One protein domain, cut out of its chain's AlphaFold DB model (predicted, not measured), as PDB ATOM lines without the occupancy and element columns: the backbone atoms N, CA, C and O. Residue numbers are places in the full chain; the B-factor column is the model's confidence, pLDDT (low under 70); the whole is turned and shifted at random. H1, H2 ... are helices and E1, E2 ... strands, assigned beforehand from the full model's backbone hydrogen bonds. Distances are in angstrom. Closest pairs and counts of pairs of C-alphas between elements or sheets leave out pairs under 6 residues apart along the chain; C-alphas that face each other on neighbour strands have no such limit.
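Overview. This is residues 60 to 192 of the 484 residues of an uncharacterized protein of Leptidea sinapis (UniProt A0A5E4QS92). A twisted sheet of four side-by-side strands is the core of this domain, with H1 over one face and H5 over the other, while H4 sits on the same face as H5, beside the strands. Beyond the ends of E2 and E3, H2 and H3 make an arm at one end of the sheet, and residues 119 to 128, of which 119 to 125 belong to H3 and the rest to the long link to E3, stick out free. The printed part has 133 residues, with six named helices and four named strands in the order E1 H1 E2 H2 H3 E3 H4 H5 E4 H6; the sheet runs E3 E2 E1 E4, all parallel. The class is mixed, helices and strands. The whole is compact, with a radius of gyration of the C-alphas of 16.1 A, yet elongated, spanning 52 by 31 by 29 A.

Arrangement. Begin at E1, residues 60 to 68, an inner strand. Its neighbour E2, residues 92 to 101, is parallel at 18 degrees; look for N 63 and O 95 at 2.8 A. On the other side of E1 is the edge strand E4, residues 181 to 184, parallel at 35 degrees, with N 62 and O 182 at 2.7 A. The other edge strand, E3, residues 139 to 145, is parallel to E2 at 23 degrees, with N 142 and O 96 at 2.8 A. H1, residues 75 to 88, is on the sheet at a height of 9.7 A, over E3 and E2, and runs along the strands, at 16 degrees to E2 on the local plane; its closest C-alphas to E2 are Ser 86 and Tyr 94, 7.3 A. E1, H1 and E2 form a strand-helix-strand unit, two parallel neighbour strands with a helix between, and its crossover is right-handed. H2, residues 103 to 106, and H3, residues 112 to 125, lie between E2 and E3 in a second such unit, and neither is on the sheet. H4, residues 146 to 151, and H5, residues 167 to 177, are on the face opposite H1, in three layers, helices on both faces of a sheet. H5, at a height of 7.8 A, is over E1 and runs along the strands, at 23 degrees to E1 on the local plane; the closest C-alphas are Tyr 62 and Ser 175, 6.7 A. E3, H4, H5 and E4 form a split unit, with E2 and E1 between its strands, and its crossover is right-handed. H6, residues 186 to 189, only grazes the sheet with residues 186 to 187; it touches residues 78 to 82 of H1, closest at the C-alphas of Tyr 81 and Leu 189, 6.4 A. Every O i to N i+4 pair is within hydrogen-bond range in H3 and H4, against 9 of 10 in H1 and 6 of 7 in H5; H2 and H6 are too short for such a pair.

Along the chain. Find C-alpha 60 at (133.932, 150.736, 169.489), where E1 begins its 25.7 A. H1 covers 20.3 A, E2 27.4 A and H2 6.0 A. H3 starts at C-alpha 112, (120.827, 186.661, 154.972), and covers 19.7 A. E3 covers 19.9 A, H4 8.5 A, H5 14.9 A and E4 10.2 A, and H6 covers 5.5 A to C-alpha 189 at (147.596, 153.416, 159.941).

Size, cuts and confidence. The C-alphas farthest apart, Lys 88 and Ser 111, are 51.8 A apart. The printed part has no cut. The links H3 to E3 and H4 to H5 are long, with 13 and 15 residues. The mean pLDDT of the printed part is 80.9; 28 residues are under 70, among them 104 to 110 and 121 to 136.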
ATOM      1  N   ASP A  60     133.886 149.792 170.605       89.38
ATOM      2  CA  ASP A  60     133.932 150.736 169.489       89.38
ATOM      3  C   ASP A  60     135.352 151.302 169.290       89.38
ATOM      4  O   ASP A  60     136.014 151.740 170.238       89.38
ATOM      5  N   VAL A  61     135.791 151.356 168.031       93.12
ATOM      6  CA  VAL A  61     137.001 152.063 167.590       93.12
ATOM      7  C   VAL A  61     136.583 153.234 166.707       93.12
ATOM      8  O   VAL A  61     135.972 153.036 165.661       93.12
ATOM      9  N   TYR A  62     136.911 154.456 167.106       94.38
ATOM     10  CA  TYR A  62     136.535 155.692 166.427       94.38
ATOM     11  C   TYR A  62     137.717 156.307 165.682       94.38
ATOM     12  O   TYR A  62     138.706 156.734 166.283       94.38
ATOM     13  N   MET A  63     137.596 156.417 164.366       94.44
ATOM     14  CA  MET A  63     138.582 157.061 163.506       94.44
ATOM     15  C   MET A  63     137.997 158.328 162.915       94.44
ATOM     16  O   MET A  63     136.851 158.325 162.477       94.44
ATOM     17  N   HIS A  64     138.777 159.404 162.901       93.38
ATOM     18  CA  HIS A  64     138.293 160.723 162.498       93.38
ATOM     19  C   HIS A  64     139.148 161.285 161.376       93.38
ATOM     20  O   HIS A  64     140.367 161.365 161.523       93.38
ATOM     21  N   VAL A  65     138.504 161.707 160.292       92.06
ATOM     22  CA  VAL A  65     139.130 162.478 159.212       92.06
ATOM     23  C   VAL A  65     138.403 163.812 159.145       92.06
ATOM     24  O   VAL A  65     137.188 163.825 158.966       92.06
ATOM     25  N   ILE A  66     139.124 164.915 159.343       90.75
ATOM     26  CA  ILE A  66     138.572 166.271 159.232       90.75
ATOM     27  C   ILE A  66     138.965 166.816 157.873       90.75
ATOM     28  O   ILE A  66     140.147 166.771 157.541       90.75
ATOM     29  N   VAL A  67     137.990 167.310 157.117       89.50
ATOM     30  CA  VAL A  67     138.175 167.708 155.717       89.50
ATOM     31  C   VAL A  67     137.513 169.044 155.461       89.50
ATOM     32  O   VAL A  67     136.445 169.317 156.007       89.50
ATOM     33  N   ALA A  68     138.167 169.891 154.670       85.25
ATOM     34  CA  ALA A  68     137.602 171.172 154.266       85.25
ATOM     35  C   ALA A  68     136.384 170.971 153.346       85.25
ATOM     36  O   ALA A  68     136.299 169.981 152.628       85.25
ATOM     37  N   GLU A  69     135.444 171.916 153.331       75.12
ATOM     38  CA  GLU A  69     134.196 171.793 152.555       75.12
ATOM     39  C   GLU A  69     134.418 171.506 151.056       75.12
ATOM     40  O   GLU A  69     133.658 170.753 150.446       75.12
ATOM     41  N   ASN A  70     135.506 172.032 150.487       74.06
ATOM     42  CA  ASN A  70     135.838 171.899 149.066       74.06
ATOM     43  C   ASN A  70     136.826 170.762 148.758       74.06
ATOM     44  O   ASN A  70     137.218 170.582 147.606       74.06
ATOM     45  N   GLU A  71     137.264 170.012 149.767       81.06
ATOM     46  CA  GLU A  71     138.264 168.963 149.603       81.06
ATOM     47  C   GLU A  71     137.587 167.592 149.459       81.06
ATOM     48  O   GLU A  71     136.691 167.217 150.217       81.06
ATOM     49  N   THR A  72     138.008 166.823 148.454       78.12
ATOM     50  CA  THR A  72     137.508 165.466 148.230       78.12
ATOM     51  C   THR A  72     138.377 164.456 148.971       78.12
ATOM     52  O   THR A  72     139.602 164.466 148.891       78.12
ATOM     53  N   ILE A  73     137.734 163.554 149.709       81.81
ATOM     54  CA  ILE A  73     138.426 162.532 150.501       81.81
ATOM     55  C   ILE A  73     138.518 161.246 149.707       81.81
ATOM     56  O   ILE A  73     137.492 160.688 149.309       81.81
ATOM     57  N   ASP A  74     139.726 160.701 149.603       84.94
ATOM     58  CA  ASP A  74     139.918 159.319 149.182       84.94
ATOM     59  C   ASP A  74     139.573 158.356 150.333       84.94
ATOM     60  O   ASP A  74     140.405 157.895 151.112       84.94
ATOM     61  N   ILE A  75     138.279 158.092 150.492       84.75
ATOM     62  CA  ILE A  75     137.769 157.125 151.469       84.75
ATOM     63  C   ILE A  75     138.255 155.700 151.176       84.75
ATOM     64  O   ILE A  75     138.625 155.018 152.137       84.75
ATOM     65  N   PRO A  76     138.280 155.223 149.911       86.81
ATOM     66  CA  PRO A  76     138.891 153.941 149.570       86.81
ATOM     67  C   PRO A  76     140.299 153.760 150.145       86.81
ATOM     68  O   PRO A  76     140.563 152.704 150.723       86.81
ATOM     69  N   PHE A  77     141.149 154.791 150.080       88.19
ATOM     70  CA  PHE A  77     142.502 154.750 150.643       88.19
ATOM     71  C   PHE A  77     142.510 154.408 152.140       88.19
ATOM     72  O   PHE A  77     143.171 153.456 152.557       88.19
ATOM     73  N   TYR A  78     141.730 155.116 152.962       87.75
ATOM     74  CA  TYR A  78     141.649 154.820 154.398       87.75
ATOM     75  C   TYR A  78     140.985 153.469 154.678       87.75
ATOM     76  O   TYR A  78     141.433 152.726 155.555       87.75
ATOM     77  N   LEU A  79     139.933 153.128 153.927       88.25
ATOM     78  CA  LEU A  79     139.199 151.878 154.111       88.25
ATOM     79  C   LEU A  79     140.083 150.650 153.903       88.25
ATOM     80  O   LEU A  79     139.941 149.704 154.672       88.25
ATOM     81  N   SER A  80     141.019 150.665 152.948       88.12
ATOM     82  CA  SER A  80     141.940 149.540 152.732       88.12
ATOM     83  C   SER A  80     142.763 149.201 153.981       88.12
ATOM     84  O   SER A  80     142.916 148.029 154.324       88.12
ATOM     85  N   TYR A  81     143.247 150.206 154.717       87.81
ATOM     86  CA  TYR A  81     144.022 149.978 155.944       87.81
ATOM     87  C   TYR A  81     143.146 149.551 157.123       87.81
ATOM     88  O   TYR A  81     143.527 148.675 157.902       87.81
ATOM     89  N   ILE A  82     141.952 150.135 157.241       88.88
ATOM     90  CA  ILE A  82     140.989 149.766 158.285       88.88
ATOM     91  C   ILE A  82     140.516 148.328 158.071       88.88
ATOM     92  O   ILE A  82     140.398 147.573 159.034       88.88
ATOM     93  N   GLU A  83     140.319 147.914 156.818       88.56
ATOM     94  CA  GLU A  83     139.916 146.558 156.462       88.56
ATOM     95  C   GLU A  83     140.923 145.523 156.984       88.56
ATOM     96  O   GLU A  83     140.521 144.558 157.638       88.56
ATOM     97  N   ILE A  84     142.226 145.754 156.789       88.12
ATOM     98  CA  ILE A  84     143.297 144.863 157.270       88.12
ATOM     99  C   ILE A  84     143.215 144.663 158.790       88.12
ATOM    100  O   ILE A  84     143.310 143.536 159.279       88.12
ATOM    101  N   ILE A  85     143.003 145.739 159.553       87.81
ATOM    102  CA  ILE A  85     142.926 145.675 161.020       87.81
ATOM    103  C   ILE A  85     141.611 145.033 161.466       87.81
ATOM    104  O   ILE A  85     141.605 144.198 162.370       87.81
ATOM    105  N   SER A  86     140.509 145.350 160.785       89.19
ATOM    106  CA  SER A  86     139.185 144.803 161.085       89.19
ATOM    107  C   SER A  86     139.084 143.294 160.853       89.19
ATOM    108  O   SER A  86     138.332 142.622 161.559       89.19
ATOM    109  N   LYS A  87     139.870 142.760 159.904       88.31
ATOM    110  CA  LYS A  87     140.035 141.319 159.676       88.31
ATOM    111  C   LYS A  87     140.821 140.638 160.790       88.31
ATOM    112  O   LYS A  87     140.600 139.468 161.061       88.31
ATOM    113  N   LYS A  88     141.752 141.346 161.433       87.56
ATOM    114  CA  LYS A  88     142.542 140.778 162.531       87.56
ATOM    115  C   LYS A  88     141.784 140.819 163.859       87.56
ATOM    116  O   LYS A  88     141.833 139.849 164.606       87.56
ATOM    117  N   TYR A  89     141.084 141.917 164.141       88.12
ATOM    118  CA  TYR A  89     140.366 142.121 165.401       88.12
ATOM    119  C   TYR A  89     138.866 142.324 165.136       88.12
ATOM    120  O   TYR A  89     138.367 143.453 165.079       88.12
ATOM    121  N   HIS A  90     138.146 141.212 164.955       86.25
ATOM    122  CA  HIS A  90     136.709 141.178 164.641       86.25
ATOM    123  C   HIS A  90     135.786 141.515 165.825       86.25
ATOM    124  O   HIS A  90     134.583 141.719 165.640       86.25
ATOM    125  N   SER A  91     136.338 141.544 167.036       85.75
ATOM    126  CA  SER A  91     135.646 141.889 168.281       85.75
ATOM    127  C   SER A  91     135.291 143.376 168.387       85.75
ATOM    128  O   SER A  91     134.475 143.746 169.231       85.75
ATOM    129  N   TYR A  92     135.850 144.216 167.511       88.88
ATOM    130  CA  TYR A  92     135.613 145.655 167.486       88.88
ATOM    131  C   TYR A  92     134.642 146.078 166.388       88.88
ATOM    132  O   TYR A  92     134.586 145.487 165.307       88.88
ATOM    133  N   GLN A  93     133.919 147.164 166.653       91.06
ATOM    134  CA  GLN A  93     133.177 147.910 165.644       91.06
ATOM    135  C   GLN A  93     133.968 149.166 165.265       91.06
ATOM    136  O   GLN A  93     134.183 150.059 166.083       91.06
ATOM    137  N   TYR A  94     134.397 149.247 164.010       92.12
ATOM    138  CA  TYR A  94     135.185 150.354 163.484       92.12
ATOM    139  C   TYR A  94     134.252 151.427 162.934       92.12
ATOM    140  O   TYR A  94     133.503 151.194 161.991       92.12
ATOM    141  N   ASN A  95     134.296 152.617 163.513       92.69
ATOM    142  CA  ASN A  95     133.501 153.765 163.113       92.69
ATOM    143  C   ASN A  95     134.434 154.813 162.488       92.69
ATOM    144  O   ASN A  95     135.171 155.490 163.203       92.69
ATOM    145  N   LEU A  96     134.402 154.953 161.161       92.50
ATOM    146  CA  LEU A  96     135.096 156.016 160.435       92.50
ATOM    147  C   LEU A  96     134.167 157.229 160.316       92.50
ATOM    148  O   LEU A  96     133.176 157.204 159.587       92.50
ATOM    149  N   LEU A  97     134.479 158.285 161.056       91.62
ATOM    150  CA  LEU A  97     133.773 159.556 161.063       91.62
ATOM    151  C   LEU A  97     134.512 160.551 160.170       91.62
ATOM    152  O   LEU A  97     135.611 161.006 160.488       91.62
ATOM    153  N   VAL A  98     133.879 160.893 159.058       90.69
ATOM    154  CA  VAL A  98     134.282 161.996 158.194       90.69
ATOM    155  C   VAL A  98     133.610 163.261 158.712       90.69
ATOM    156  O   VAL A  98     132.380 163.368 158.695       90.69
ATOM    157  N   LEU A  99     134.418 164.197 159.196       91.19
ATOM    158  CA  LEU A  99     133.972 165.482 159.713       91.19
ATOM    159  C   LEU A  99     134.236 166.570 158.677       91.19
ATOM    160  O   LEU A  99     135.388 166.876 158.377       91.19
ATOM    161  N   ILE A 100     133.163 167.143 158.141       88.81
ATOM    162  CA  ILE A 100     133.244 168.248 157.182       88.81
ATOM    163  C   ILE A 100     133.401 169.536 157.983       88.81
ATOM    164  O   ILE A 100     132.565 169.837 158.837       88.81
ATOM    165  N   ASN A 101     134.490 170.263 157.747       87.19
ATOM    166  CA  ASN A 101     134.767 171.513 158.427       87.19
ATOM    167  C   ASN A 101     133.879 172.633 157.867       87.19
ATOM    168  O   ASN A 101     134.178 173.206 156.824       87.19
ATOM    169  N   ASP A 102     132.808 172.933 158.593       80.50
ATOM    170  CA  ASP A 102     131.801 173.953 158.295       80.50
ATOM    171  C   ASP A 102     132.060 175.280 159.037       80.50
ATOM    172  O   ASP A 102     131.220 176.178 159.033       80.50
ATOM    173  N   THR A 103     133.224 175.444 159.686       73.19
ATOM    174  CA  THR A 103     133.520 176.646 160.489       73.19
ATOM    175  C   THR A 103     133.679 177.909 159.654       73.19
ATOM    176  O   THR A 103     133.373 178.996 160.140       73.19
ATOM    177  N   PHE A 104     134.144 177.780 158.409       61.56
ATOM    178  CA  PHE A 104     134.406 178.916 157.520       61.56
ATOM    179  C   PHE A 104     133.131 179.608 157.023       61.56
ATOM    180  O   PHE A 104     133.204 180.741 156.560       61.56
ATOM    181  N   LEU A 105     131.962 178.984 157.193       55.56
ATOM    182  CA  LEU A 105     130.672 179.577 156.832       55.56
ATOM    183  C   LEU A 105     130.217 180.671 157.814       55.56
ATOM    184  O   LEU A 105     129.248 181.360 157.538       55.56
ATOM    185  N   ASN A 106     130.889 180.848 158.959       51.16
ATOM    186  CA  ASN A 106     130.455 181.788 160.003       51.16
ATOM    187  C   ASN A 106     131.353 183.029 160.176       51.16
ATOM    188  O   ASN A 106     131.019 183.879 160.998       51.16
ATOM    189  N   GLU A 107     132.484 183.146 159.467       50.03
ATOM    190  CA  GLU A 107     133.464 184.231 159.703       50.03
ATOM    191  C   GLU A 107     133.461 185.373 158.680       50.03
ATOM    192  O   GLU A 107     134.226 186.324 158.822       50.03
ATOM    193  N   SER A 108     132.556 185.379 157.709       46.03
ATOM    194  CA  SER A 108     132.382 186.536 156.830       46.03
ATOM    195  C   SER A 108     130.925 186.935 156.770       46.03
ATOM    196  O   SER A 108     130.067 186.064 156.776       46.03
ATOM    197  N   ASN A 109     130.702 188.247 156.702       53.62
ATOM    198  CA  ASN A 109     129.499 189.002 156.342       53.62
ATOM    199  C   ASN A 109     128.655 188.383 155.204       53.62
ATOM    200  O   ASN A 109     128.467 189.009 154.164       53.62
ATOM    201  N   LEU A 110     128.167 187.159 155.373       57.25
ATOM    202  CA  LEU A 110     127.245 186.523 154.455       57.25
ATOM    203  C   LEU A 110     125.907 187.197 154.686       57.25
ATOM    204  O   LEU A 110     125.397 187.257 155.808       57.25
ATOM    205  N   SER A 111     125.377 187.767 153.615       71.25
ATOM    206  CA  SER A 111     124.034 188.323 153.634       71.25
ATOM    207  C   SER A 111     123.033 187.231 154.032       71.25
ATOM    208  O   SER A 111     123.245 186.047 153.756       71.25
ATOM    209  N   ASP A 112     121.903 187.610 154.635       75.19
ATOM    210  CA  ASP A 112     120.827 186.661 154.972       75.19
ATOM    211  C   ASP A 112     120.389 185.818 153.757       75.19
ATOM    212  O   ASP A 112     119.920 184.688 153.901       75.19
ATOM    213  N   TYR A 113     120.586 186.352 152.546       73.19
ATOM    214  CA  TYR A 113     120.378 185.652 151.284       73.19
ATOM    215  C   TYR A 113     121.361 184.487 151.077       73.19
ATOM    216  O   TYR A 113     120.928 183.370 150.810       73.19
ATOM    217  N   GLU A 114     122.666 184.717 151.239       69.62
ATOM    218  CA  GLU A 114     123.689 183.675 151.071       69.62
ATOM    219  C   GLU A 114     123.571 182.597 152.152       69.62
ATOM    220  O   GLU A 114     123.669 181.409 151.849       69.62
ATOM    221  N   ASN A 115     123.255 182.984 153.392       71.19
ATOM    222  CA  ASN A 115     122.972 182.030 154.467       71.19
ATOM    223  C   ASN A 115     121.757 181.147 154.153       71.19
ATOM    224  O   ASN A 115     121.785 179.943 154.416       71.19
ATOM    225  N   ASN A 116     120.704 181.719 153.564       75.81
ATOM    226  CA  ASN A 116     119.545 180.947 153.128       75.81
ATOM    227  C   ASN A 116     119.880 180.011 151.965       75.81
ATOM    228  O   ASN A 116     119.416 178.874 151.979       75.81
ATOM    229  N   GLU A 117     120.692 180.438 150.995       72.94
ATOM    230  CA  GLU A 117     121.146 179.568 149.904       72.94
ATOM    231  C   GLU A 117     121.987 178.402 150.430       72.94
ATOM    232  O   GLU A 117     121.704 177.259 150.084       72.94
ATOM    233  N   ILE A 118     122.939 178.652 151.336       68.94
ATOM    234  CA  ILE A 118     123.759 177.608 151.972       68.94
ATOM    235  C   ILE A 118     122.880 176.632 152.770       68.94
ATOM    236  O   ILE A 118     123.049 175.413 152.674       68.94
ATOM    237  N   ALA A 119     121.912 177.142 153.539       68.00
ATOM    238  CA  ALA A 119     120.974 176.313 154.292       68.00
ATOM    239  C   ALA A 119     120.096 175.458 153.364       68.00
ATOM    240  O   ALA A 119     119.874 174.272 153.633       68.00
ATOM    241  N   LEU A 120     119.637 176.035 152.250       73.50
ATOM    242  CA  LEU A 120     118.887 175.324 151.222       73.50
ATOM    243  C   LEU A 120     119.761 174.217 150.618       73.50
ATOM    244  O   LEU A 120     119.367 173.052 150.615       73.50
ATOM    245  N   ASP A 121     120.977 174.548 150.191       68.56
ATOM    246  CA  ASP A 121     121.948 173.614 149.627       68.56
ATOM    247  C   ASP A 121     122.272 172.461 150.581       68.56
ATOM    248  O   ASP A 121     122.356 171.310 150.153       68.56
ATOM    249  N   SER A 122     122.396 172.737 151.881       64.62
ATOM    250  CA  SER A 122     122.590 171.717 152.914       64.62
ATOM    251  C   SER A 122     121.404 170.745 152.984       64.62
ATOM    252  O   SER A 122     121.611 169.529 153.016       64.62
ATOM    253  N   LEU A 123     120.162 171.249 152.934       62.00
ATOM    254  CA  LEU A 123     118.947 170.418 152.903       62.00
ATOM    255  C   LEU A 123     118.878 169.544 151.639       62.00
ATOM    256  O   LEU A 123     118.436 168.394 151.693       62.00
ATOM    257  N   TRP A 124     119.346 170.050 150.495       53.06
ATOM    258  CA  TRP A 124     119.369 169.293 149.239       53.06
ATOM    259  C   TRP A 124     120.541 168.295 149.155       53.06
ATOM    260  O   TRP A 124     120.389 167.214 148.570       53.06
ATOM    261  N   LYS A 125     121.698 168.608 149.758       56.41
ATOM    262  CA  LYS A 125     122.899 167.747 149.805       56.41
ATOM    263  C   LYS A 125     122.759 166.580 150.783       56.41
ATOM    264  O   LYS A 125     123.327 165.516 150.519       56.41
ATOM    265  N   GLU A 126     121.929 166.708 151.824       53.09
ATOM    266  CA  GLU A 126     121.630 165.636 152.792       53.09
ATOM    267  C   GLU A 126     121.145 164.338 152.111       53.09
ATOM    268  O   GLU A 126     121.324 163.227 152.615       53.09
ATOM    269  N   LYS A 127     120.594 164.457 150.896       49.28
ATOM    270  CA  LYS A 127     120.052 163.334 150.126       49.28
ATOM    271  C   LYS A 127     121.083 162.576 149.271       49.28
ATOM    272  O   LYS A 127     120.754 161.486 148.798       49.28
ATOM    273  N   LYS A 128     122.306 163.092 149.054       47.50
ATOM    274  CA  LYS A 128     123.233 162.562 148.023       47.50
ATOM    275  C   LYS A 128     124.452 161.771 148.516       47.50
ATOM    276  O   LYS A 128     125.025 161.041 147.715       47.50
ATOM    277  N   MET A 129     124.813 161.785 149.799       51.06
ATOM    278  CA  MET A 129     125.966 161.006 150.300       51.06
ATOM    279  C   MET A 129     125.602 159.609 150.836       51.06
ATOM    280  O   MET A 129     126.198 159.108 151.787       51.06
ATOM    281  N   LYS A 130     124.647 158.915 150.205       48.31
ATOM    282  CA  LYS A 130     124.523 157.456 150.372       48.31
ATOM    283  C   LYS A 130     125.516 156.777 149.435       48.31
ATOM    284  O   LYS A 130     125.143 156.217 148.408       48.31
ATOM    285  N   MET A 131     126.799 156.865 149.775       49.03
ATOM    286  CA  MET A 131     127.820 156.054 149.123       49.03
ATOM    287  C   MET A 131     127.420 154.588 149.342       49.03
ATOM    288  O   MET A 131     127.169 154.186 150.479       49.03
ATOM    289  N   LYS A 132     127.282 153.802 148.265       46.16
ATOM    290  CA  LYS A 132     127.083 152.346 148.347       46.16
ATOM    291  C   LYS A 132     128.349 151.748 148.965       46.16
ATOM    292  O   LYS A 132     129.245 151.310 148.250       46.16
ATOM    293  N   SER A 133     128.472 151.809 150.289       51.19
ATOM    294  CA  SER A 133     129.577 151.182 150.995       51.19
ATOM    295  C   SER A 133     129.460 149.685 150.756       51.19
ATOM    296  O   SER A 133     128.421 149.102 151.073       51.19
ATOM    297  N   LYS A 134     130.510 149.056 150.220       56.22
ATOM    298  CA  LYS A 134     130.703 147.616 150.409       56.22
ATOM    299  C   LYS A 134     130.556 147.375 151.913       56.22
ATOM    300  O   LYS A 134     131.301 147.967 152.693       56.22
ATOM    301  N   SER A 135     129.512 146.657 152.320       53.47
ATOM    302  CA  SER A 135     129.211 146.475 153.734       53.47
ATOM    303  C   SER A 135     130.248 145.527 154.315       53.47
ATOM    304  O   SER A 135     130.158 144.315 154.153       53.47
ATOM    305  N   PHE A 136     131.266 146.079 154.957       66.31
ATOM    306  CA  PHE A 136     132.063 145.300 155.885       66.31
ATOM    307  C   PHE A 136     131.268 145.231 157.187       66.31
ATOM    308  O   PHE A 136     130.964 146.273 157.766       66.31
ATOM    309  N   ASP A 137     130.935 144.027 157.651       76.06
ATOM    310  CA  ASP A 137     130.035 143.815 158.799       76.06
ATOM    311  C   ASP A 137     130.461 144.571 160.072       76.06
ATOM    312  O   ASP A 137     129.630 144.916 160.913       76.06
ATOM    313  N   ASN A 138     131.759 144.879 160.195       85.38
ATOM    314  CA  ASN A 138     132.350 145.558 161.346       85.38
ATOM    315  C   ASN A 138     132.815 147.003 161.074       85.38
ATOM    316  O   ASN A 138     133.367 147.608 161.990       85.38
ATOM    317  N   ILE A 139     132.625 147.575 159.872       89.06
ATOM    318  CA  ILE A 139     133.070 148.947 159.544       89.06
ATOM    319  C   ILE A 139     131.870 149.828 159.188       89.06
ATOM    320  O   ILE A 139     131.097 149.523 158.285       89.06
ATOM    321  N   ARG A 140     131.733 150.968 159.869       89.75
ATOM    322  CA  ARG A 140     130.688 151.970 159.641       89.75
ATOM    323  C   ARG A 140     131.315 153.304 159.264       89.75
ATOM    324  O   ARG A 140     132.033 153.893 160.066       89.75
ATOM    325  N   VAL A 141     131.001 153.802 158.073       88.62
ATOM    326  CA  VAL A 141     131.400 155.144 157.627       88.62
ATOM    327  C   VAL A 141     130.250 156.114 157.886       88.62
ATOM    328  O   VAL A 141     129.104 155.827 157.538       88.62
ATOM    329  N   ARG A 142     130.531 157.243 158.536       88.50
ATOM    330  CA  ARG A 142     129.546 158.284 158.856       88.50
ATOM    331  C   ARG A 142     130.097 159.648 158.481       88.50
ATOM    332  O   ARG A 142     131.223 159.963 158.841       88.50
ATOM    333  N   TYR A 143     129.270 160.462 157.842       86.12
ATOM    334  CA  TYR A 143     129.573 161.861 157.560       86.12
ATOM    335  C   TYR A 143     128.808 162.729 158.542       86.12
ATOM    336  O   TYR A 143     127.618 162.490 158.772       86.12
ATOM    337  N   LYS A 144     129.489 163.701 159.145       87.69
ATOM    338  CA  LYS A 144     128.862 164.706 160.002       87.69
ATOM    339  C   LYS A 144     129.535 166.067 159.804       87.69
ATOM    340  O   LYS A 144     130.750 166.103 159.632       87.69
ATOM    341  N   PRO A 145     128.785 167.174 159.872       88.44
ATOM    342  CA  PRO A 145     129.384 168.492 160.020       88.44
ATOM    343  C   PRO A 145     130.169 168.581 161.334       88.44
ATOM    344  O   PRO A 145     129.745 168.033 162.362       88.44
ATOM    345  N   LEU A 146     131.307 169.276 161.307       90.38
ATOM    346  CA  LEU A 146     132.145 169.494 162.481       90.38
ATOM    347  C   LEU A 146     131.382 170.271 163.558       90.38
ATOM    348  O   LEU A 146     131.423 169.868 164.721       90.38
ATOM    349  N   SER A 147     130.625 171.308 163.186       88.12
ATOM    350  CA  SER A 147     129.825 172.082 164.139       88.12
ATOM    351  C   SER A 147     128.789 171.214 164.840       88.12
ATOM    352  O   SER A 147     128.749 171.177 166.065       88.12
ATOM    353  N   GLN A 148     128.036 170.394 164.099       89.44
ATOM    354  CA  GLN A 148     127.062 169.477 164.702       89.44
ATOM    355  C   GLN A 148     127.717 168.472 165.665       89.44
ATOM    356  O   GLN A 148     127.116 168.082 166.671       89.44
ATOM    357  N   PHE A 149     128.936 168.024 165.355       90.81
ATOM    358  CA  PHE A 149     129.686 167.119 166.218       90.81
ATOM    359  C   PHE A 149     130.155 167.818 167.506       90.81
ATOM    360  O   PHE A 149     129.956 167.292 168.604       90.81
ATOM    361  N   MET A 150     130.726 169.017 167.385       91.75
ATOM    362  CA  MET A 150     131.300 169.768 168.504       91.75
ATOM    363  C   MET A 150     130.239 170.453 169.379       91.75
ATOM    364  O   MET A 150     130.428 170.558 170.592       91.75
ATOM    365  N   ASP A 151     129.090 170.841 168.829       88.06
ATOM    366  CA  ASP A 151     128.002 171.496 169.571       88.06
ATOM    367  C   ASP A 151     127.297 170.544 170.551       88.06
ATOM    368  O   ASP A 151     126.718 170.976 171.551       88.06
ATOM    369  N   LYS A 152     127.399 169.230 170.319       88.12
ATOM    370  CA  LYS A 152     126.934 168.187 171.250       88.12
ATOM    371  C   LYS A 152     127.989 167.793 172.291       88.12
ATOM    372  O   LYS A 152     127.734 166.914 173.114       88.12
ATOM    373  N   SER A 153     129.171 168.406 172.258       90.38
ATOM    374  CA  SER A 153     130.298 168.040 173.116       90.38
ATOM    375  C   SER A 153     130.362 168.863 174.414       90.38
ATOM    376  O   SER A 153     129.743 169.930 174.509       90.38
ATOM    377  N   PRO A 154     131.179 168.441 175.400       88.94
ATOM    378  CA  PRO A 154     131.512 169.267 176.565       88.94
ATOM    379  C   PRO A 154     132.093 170.647 176.202       88.94
ATOM    380  O   PRO A 154     131.988 171.587 176.985       88.94
ATOM    381  N   LEU A 155     132.651 170.799 174.994       89.69
ATOM    382  CA  LEU A 155     133.273 172.027 174.498       89.69
ATOM    383  C   LEU A 155     132.326 172.935 173.693       89.69
ATOM    384  O   LEU A 155     132.784 173.927 173.125       89.69
ATOM    385  N   LYS A 156     131.014 172.657 173.663       89.69
ATOM    386  CA  LYS A 156     130.024 173.352 172.810       89.69
ATOM    387  C   LYS A 156     130.118 174.886 172.791       89.69
ATOM    388  O   LYS A 156     129.875 175.504 171.768       89.69
ATOM    389  N   LYS A 157     130.476 175.515 173.916       86.88
ATOM    390  CA  LYS A 157     130.515 176.984 174.045       86.88
ATOM    391  C   LYS A 157     131.806 177.620 173.526       86.88
ATOM    392  O   LYS A 157     131.806 178.805 173.210       86.88
ATOM    393  N   TYR A 158     132.907 176.871 173.500       86.06
ATOM    394  CA  TYR A 158     134.251 177.442 173.356       86.06
ATOM    395  C   TYR A 158     135.057 176.820 172.223       86.06
ATOM    396  O   TYR A 158     136.094 177.370 171.866       86.06
ATOM    397  N   TRP A 159     134.588 175.720 171.627       89.62
ATOM    398  CA  TRP A 159     135.362 174.977 170.636       89.62
ATOM    399  C   TRP A 159     135.782 175.816 169.424       89.62
ATOM    400  O   TRP A 159     136.882 175.629 168.924       89.62
ATOM    401  N   ARG A 160     134.967 176.796 169.010       87.94
ATOM    402  CA  ARG A 160     135.287 177.723 167.905       87.94
ATOM    403  C   ARG A 160     136.460 178.659 168.198       87.94
ATOM    404  O   ARG A 160     137.054 179.200 167.281       87.94
ATOM    405  N   ARG A 161     136.784 178.881 169.476       86.19
ATOM    406  CA  ARG A 161     137.920 179.718 169.894       86.19
ATOM    407  C   ARG A 161     139.221 178.923 169.995       86.19
ATOM    408  O   ARG A 161     140.274 179.521 170.203       86.19
ATOM    409  N   LEU A 162     139.143 177.594 169.910       86.81
ATOM    410  CA  LEU A 162     140.312 176.731 169.985       86.81
ATOM    411  C   LEU A 162     141.095 176.812 168.672       86.81
ATOM    412  O   LEU A 162     140.489 176.892 167.603       86.81
ATOM    413  N   PRO A 163     142.434 176.740 168.710       87.25
ATOM    414  CA  PRO A 163     143.214 176.679 167.485       87.25
ATOM    415  C   PRO A 163     142.869 175.429 166.670       87.25
ATOM    416  O   PRO A 163     142.746 174.332 167.219       87.25
ATOM    417  N   ASN A 164     142.845 175.562 165.342       86.50
ATOM    418  CA  ASN A 164     142.545 174.458 164.420       86.50
ATOM    419  C   ASN A 164     143.425 173.215 164.644       86.50
ATOM    420  O   ASN A 164     142.971 172.092 164.454       86.50
ATOM    421  N   LYS A 165     144.665 173.395 165.120       88.25
ATOM    422  CA  LYS A 165     145.596 172.301 165.450       88.25
ATOM    423  C   LYS A 165     145.091 171.387 166.578       88.25
ATOM    424  O   LYS A 165     145.443 170.212 166.611       88.25
ATOM    425  N   PHE A 166     144.263 171.909 167.481       90.62
ATOM    426  CA  PHE A 166     143.725 171.182 168.632       90.62
ATOM    427  C   PHE A 166     142.414 170.460 168.329       90.62
ATOM    428  O   PHE A 166     142.096 169.464 168.978       90.62
ATOM    429  N   ILE A 167     141.663 170.923 167.328       91.69
ATOM    430  CA  ILE A 167     140.367 170.343 166.961       91.69
ATOM    431  C   ILE A 167     140.460 168.828 166.701       91.69
ATOM    432  O   ILE A 167     139.676 168.095 167.308       91.69
ATOM    433  N   PRO A 168     141.426 168.300 165.915       93.19
ATOM    434  CA  PRO A 168     141.546 166.858 165.705       93.19
ATOM    435  C   PRO A 168     141.745 166.073 167.002       93.19
ATOM    436  O   PRO A 168     141.224 164.968 167.141       93.19
ATOM    437  N   PHE A 169     142.501 166.632 167.948       94.44
ATOM    438  CA  PHE A 169     142.738 166.013 169.245       94.44
ATOM    439  C   PHE A 169     141.456 165.977 170.084       94.44
ATOM    440  O   PHE A 169     141.043 164.902 170.520       94.44
ATOM    441  N   PHE A 170     140.771 167.111 170.232       94.50
ATOM    442  CA  PHE A 170     139.536 167.177 171.011       94.50
ATOM    443  C   PHE A 170     138.421 166.322 170.419       94.50
ATOM    444  O   PHE A 170     137.722 165.651 171.171       94.50
ATOM    445  N   VAL A 171     138.292 166.267 169.091       94.81
ATOM    446  CA  VAL A 171     137.352 165.362 168.414       94.81
ATOM    447  C   VAL A 171     137.571 163.913 168.861       94.81
ATOM    448  O   VAL A 171     136.610 163.224 169.208       94.81
ATOM    449  N   ARG A 172     138.829 163.455 168.915       94.94
ATOM    450  CA  ARG A 172     139.163 162.095 169.367       94.94
ATOM    451  C   ARG A 172     138.792 161.871 170.832       94.94
ATOM    452  O   ARG A 172     138.197 160.843 171.145       94.94
ATOM    453  N   CYS A 173     139.076 162.836 171.708       94.50
ATOM    454  CA  CYS A 173     138.682 162.776 173.118       94.50
ATOM    455  C   CYS A 173     137.156 162.743 173.297       94.50
ATOM    456  O   CYS A 173     136.646 161.970 174.104       94.50
ATOM    457  N   ILE A 174     136.416 163.553 172.536       94.31
ATOM    458  CA  ILE A 174     134.951 163.650 172.615       94.31
ATOM    459  C   ILE A 174     134.293 162.332 172.198       94.31
ATOM    460  O   ILE A 174     133.345 161.892 172.848       94.31
ATOM    461  N   SER A 175     134.804 161.666 171.160       92.88
ATOM    462  CA  SER A 175     134.221 160.414 170.658       92.88
ATOM    463  C   SER A 175     134.223 159.272 171.665       92.88
ATOM    464  O   SER A 175     133.324 158.434 171.634       92.88
ATOM    465  N   ILE A 176     135.197 159.253 172.573       92.44
ATOM    466  CA  ILE A 176     135.306 158.237 173.628       92.44
ATOM    467  C   ILE A 176     134.808 158.741 174.987       92.44
ATOM    468  O   ILE A 176     134.709 157.955 175.922       92.44
ATOM    469  N   TRP A 177     134.472 160.028 175.119       91.69
ATOM    470  CA  TRP A 177     134.128 160.639 176.405       91.69
ATOM    471  C   TRP A 177     132.945 159.946 177.089       91.69
ATOM    472  O   TRP A 177     133.064 159.517 178.228       91.69
ATOM    473  N   ASN A 178     131.819 159.776 176.393       86.19
ATOM    474  CA  ASN A 178     130.593 159.259 177.020       86.19
ATOM    475  C   ASN A 178     130.550 157.730 177.144       86.19
ATOM    476  O   ASN A 178     129.819 157.211 177.979       86.19
ATOM    477  N   LYS A 179     131.255 157.005 176.270       85.69
ATOM    478  CA  LYS A 179     131.102 155.545 176.121       85.69
ATOM    479  C   LYS A 179     132.374 154.758 176.417       85.69
ATOM    480  O   LYS A 179     132.324 153.536 176.487       85.69
ATOM    481  N   GLY A 180     133.503 155.443 176.550       85.81
ATOM    482  CA  GLY A 180     134.808 154.824 176.403       85.81
ATOM    483  C   GLY A 180     135.062 154.312 174.986       85.81
ATOM    484  O   GLY A 180     134.372 154.676 174.030       85.81
ATOM    485  N   GLY A 181     136.095 153.490 174.849       89.81
ATOM    486  CA  GLY A 181     136.565 152.939 173.586       89.81
ATOM    487  C   GLY A 181     137.910 153.513 173.160       89.81
ATOM    488  O   GLY A 181     138.644 154.120 173.943       89.81
ATOM    489  N   ILE A 182     138.244 153.292 171.893       92.94
ATOM    490  CA  ILE A 182     139.546 153.648 171.326       92.94
ATOM    491  C   ILE A 182     139.319 154.666 170.222       92.94
ATOM    492  O   ILE A 182     138.543 154.415 169.307       92.94
ATOM    493  N   SER A 183     140.018 155.793 170.257       94.50
ATOM    494  CA  SER A 183     140.065 156.740 169.156       94.50
ATOM    495  C   SER A 183     141.459 156.855 168.557       94.50
ATOM    496  O   SER A 183     142.449 157.008 169.269       94.50
ATOM    497  N   ILE A 184     141.525 156.779 167.227       93.56
ATOM    498  CA  ILE A 184     142.773 156.735 166.465       93.56
ATOM    499  C   ILE A 184     142.692 157.737 165.317       93.56
ATOM    500  O   ILE A 184     141.671 157.859 164.640       93.56
ATOM    501  N   ASN A 185     143.785 158.448 165.072       91.94
ATOM    502  CA  ASN A 185     143.981 159.186 163.836       91.94
ATOM    503  C   ASN A 185     144.276 158.191 162.689       91.94
ATOM    504  O   ASN A 185     145.308 157.525 162.732       91.94
ATOM    505  N   PRO A 186     143.420 158.064 161.660       87.38
ATOM    506  CA  PRO A 186     143.584 157.051 160.615       87.38
ATOM    507  C   PRO A 186     144.862 157.229 159.783       87.38
ATOM    508  O   PRO A 186     145.379 156.241 159.268       87.38
ATOM    509  N   SER A 187     145.434 158.439 159.717       86.19
ATOM    510  CA  SER A 187     146.746 158.676 159.084       86.19
ATOM    511  C   SER A 187     147.891 157.901 159.746       86.19
ATOM    512  O   SER A 187     148.913 157.650 159.126       86.19
ATOM    513  N   VAL A 188     147.714 157.459 160.990       85.69
ATOM    514  CA  VAL A 188     148.685 156.638 161.721       85.69
ATOM    515  C   VAL A 188     148.738 155.200 161.196       85.69
ATOM    516  O   VAL A 188     149.711 154.483 161.418       85.69
ATOM    517  N   LEU A 189     147.688 154.760 160.504       82.81
ATOM    518  CA  LEU A 189     147.596 153.416 159.941       82.81
ATOM    519  C   LEU A 189     148.223 153.319 158.547       82.81
ATOM    520  O   LEU A 189     148.399 152.214 158.037       82.81
ATOM    521  N   THR A 190     148.543 154.457 157.928       80.44
ATOM    522  CA  THR A 190     149.082 154.510 156.573       80.44
ATOM    523  C   THR A 190     150.607 154.319 156.595       80.44
ATOM    524  O   THR A 190     151.279 154.665 157.574       80.44
ATOM    525  N   PRO A 191     151.198 153.777 155.516       66.50
ATOM    526  CA  PRO A 191     152.644 153.572 155.414       66.50
ATOM    527  C   PRO A 191     153.429 154.888 155.350       66.50
ATOM    528  O   PRO A 191     154.620 154.894 155.625       66.50
ATOM    529  N   GLN A 192     152.763 155.999 155.018       64.88
ATOM    530  CA  GLN A 192     153.341 157.346 155.038       64.88
ATOM    531  C   GLN A 192     153.390 157.950 156.449       64.88
ATOM    532  O   GLN A 192     153.836 159.084 156.622       64.88
TER     533      GLN A 192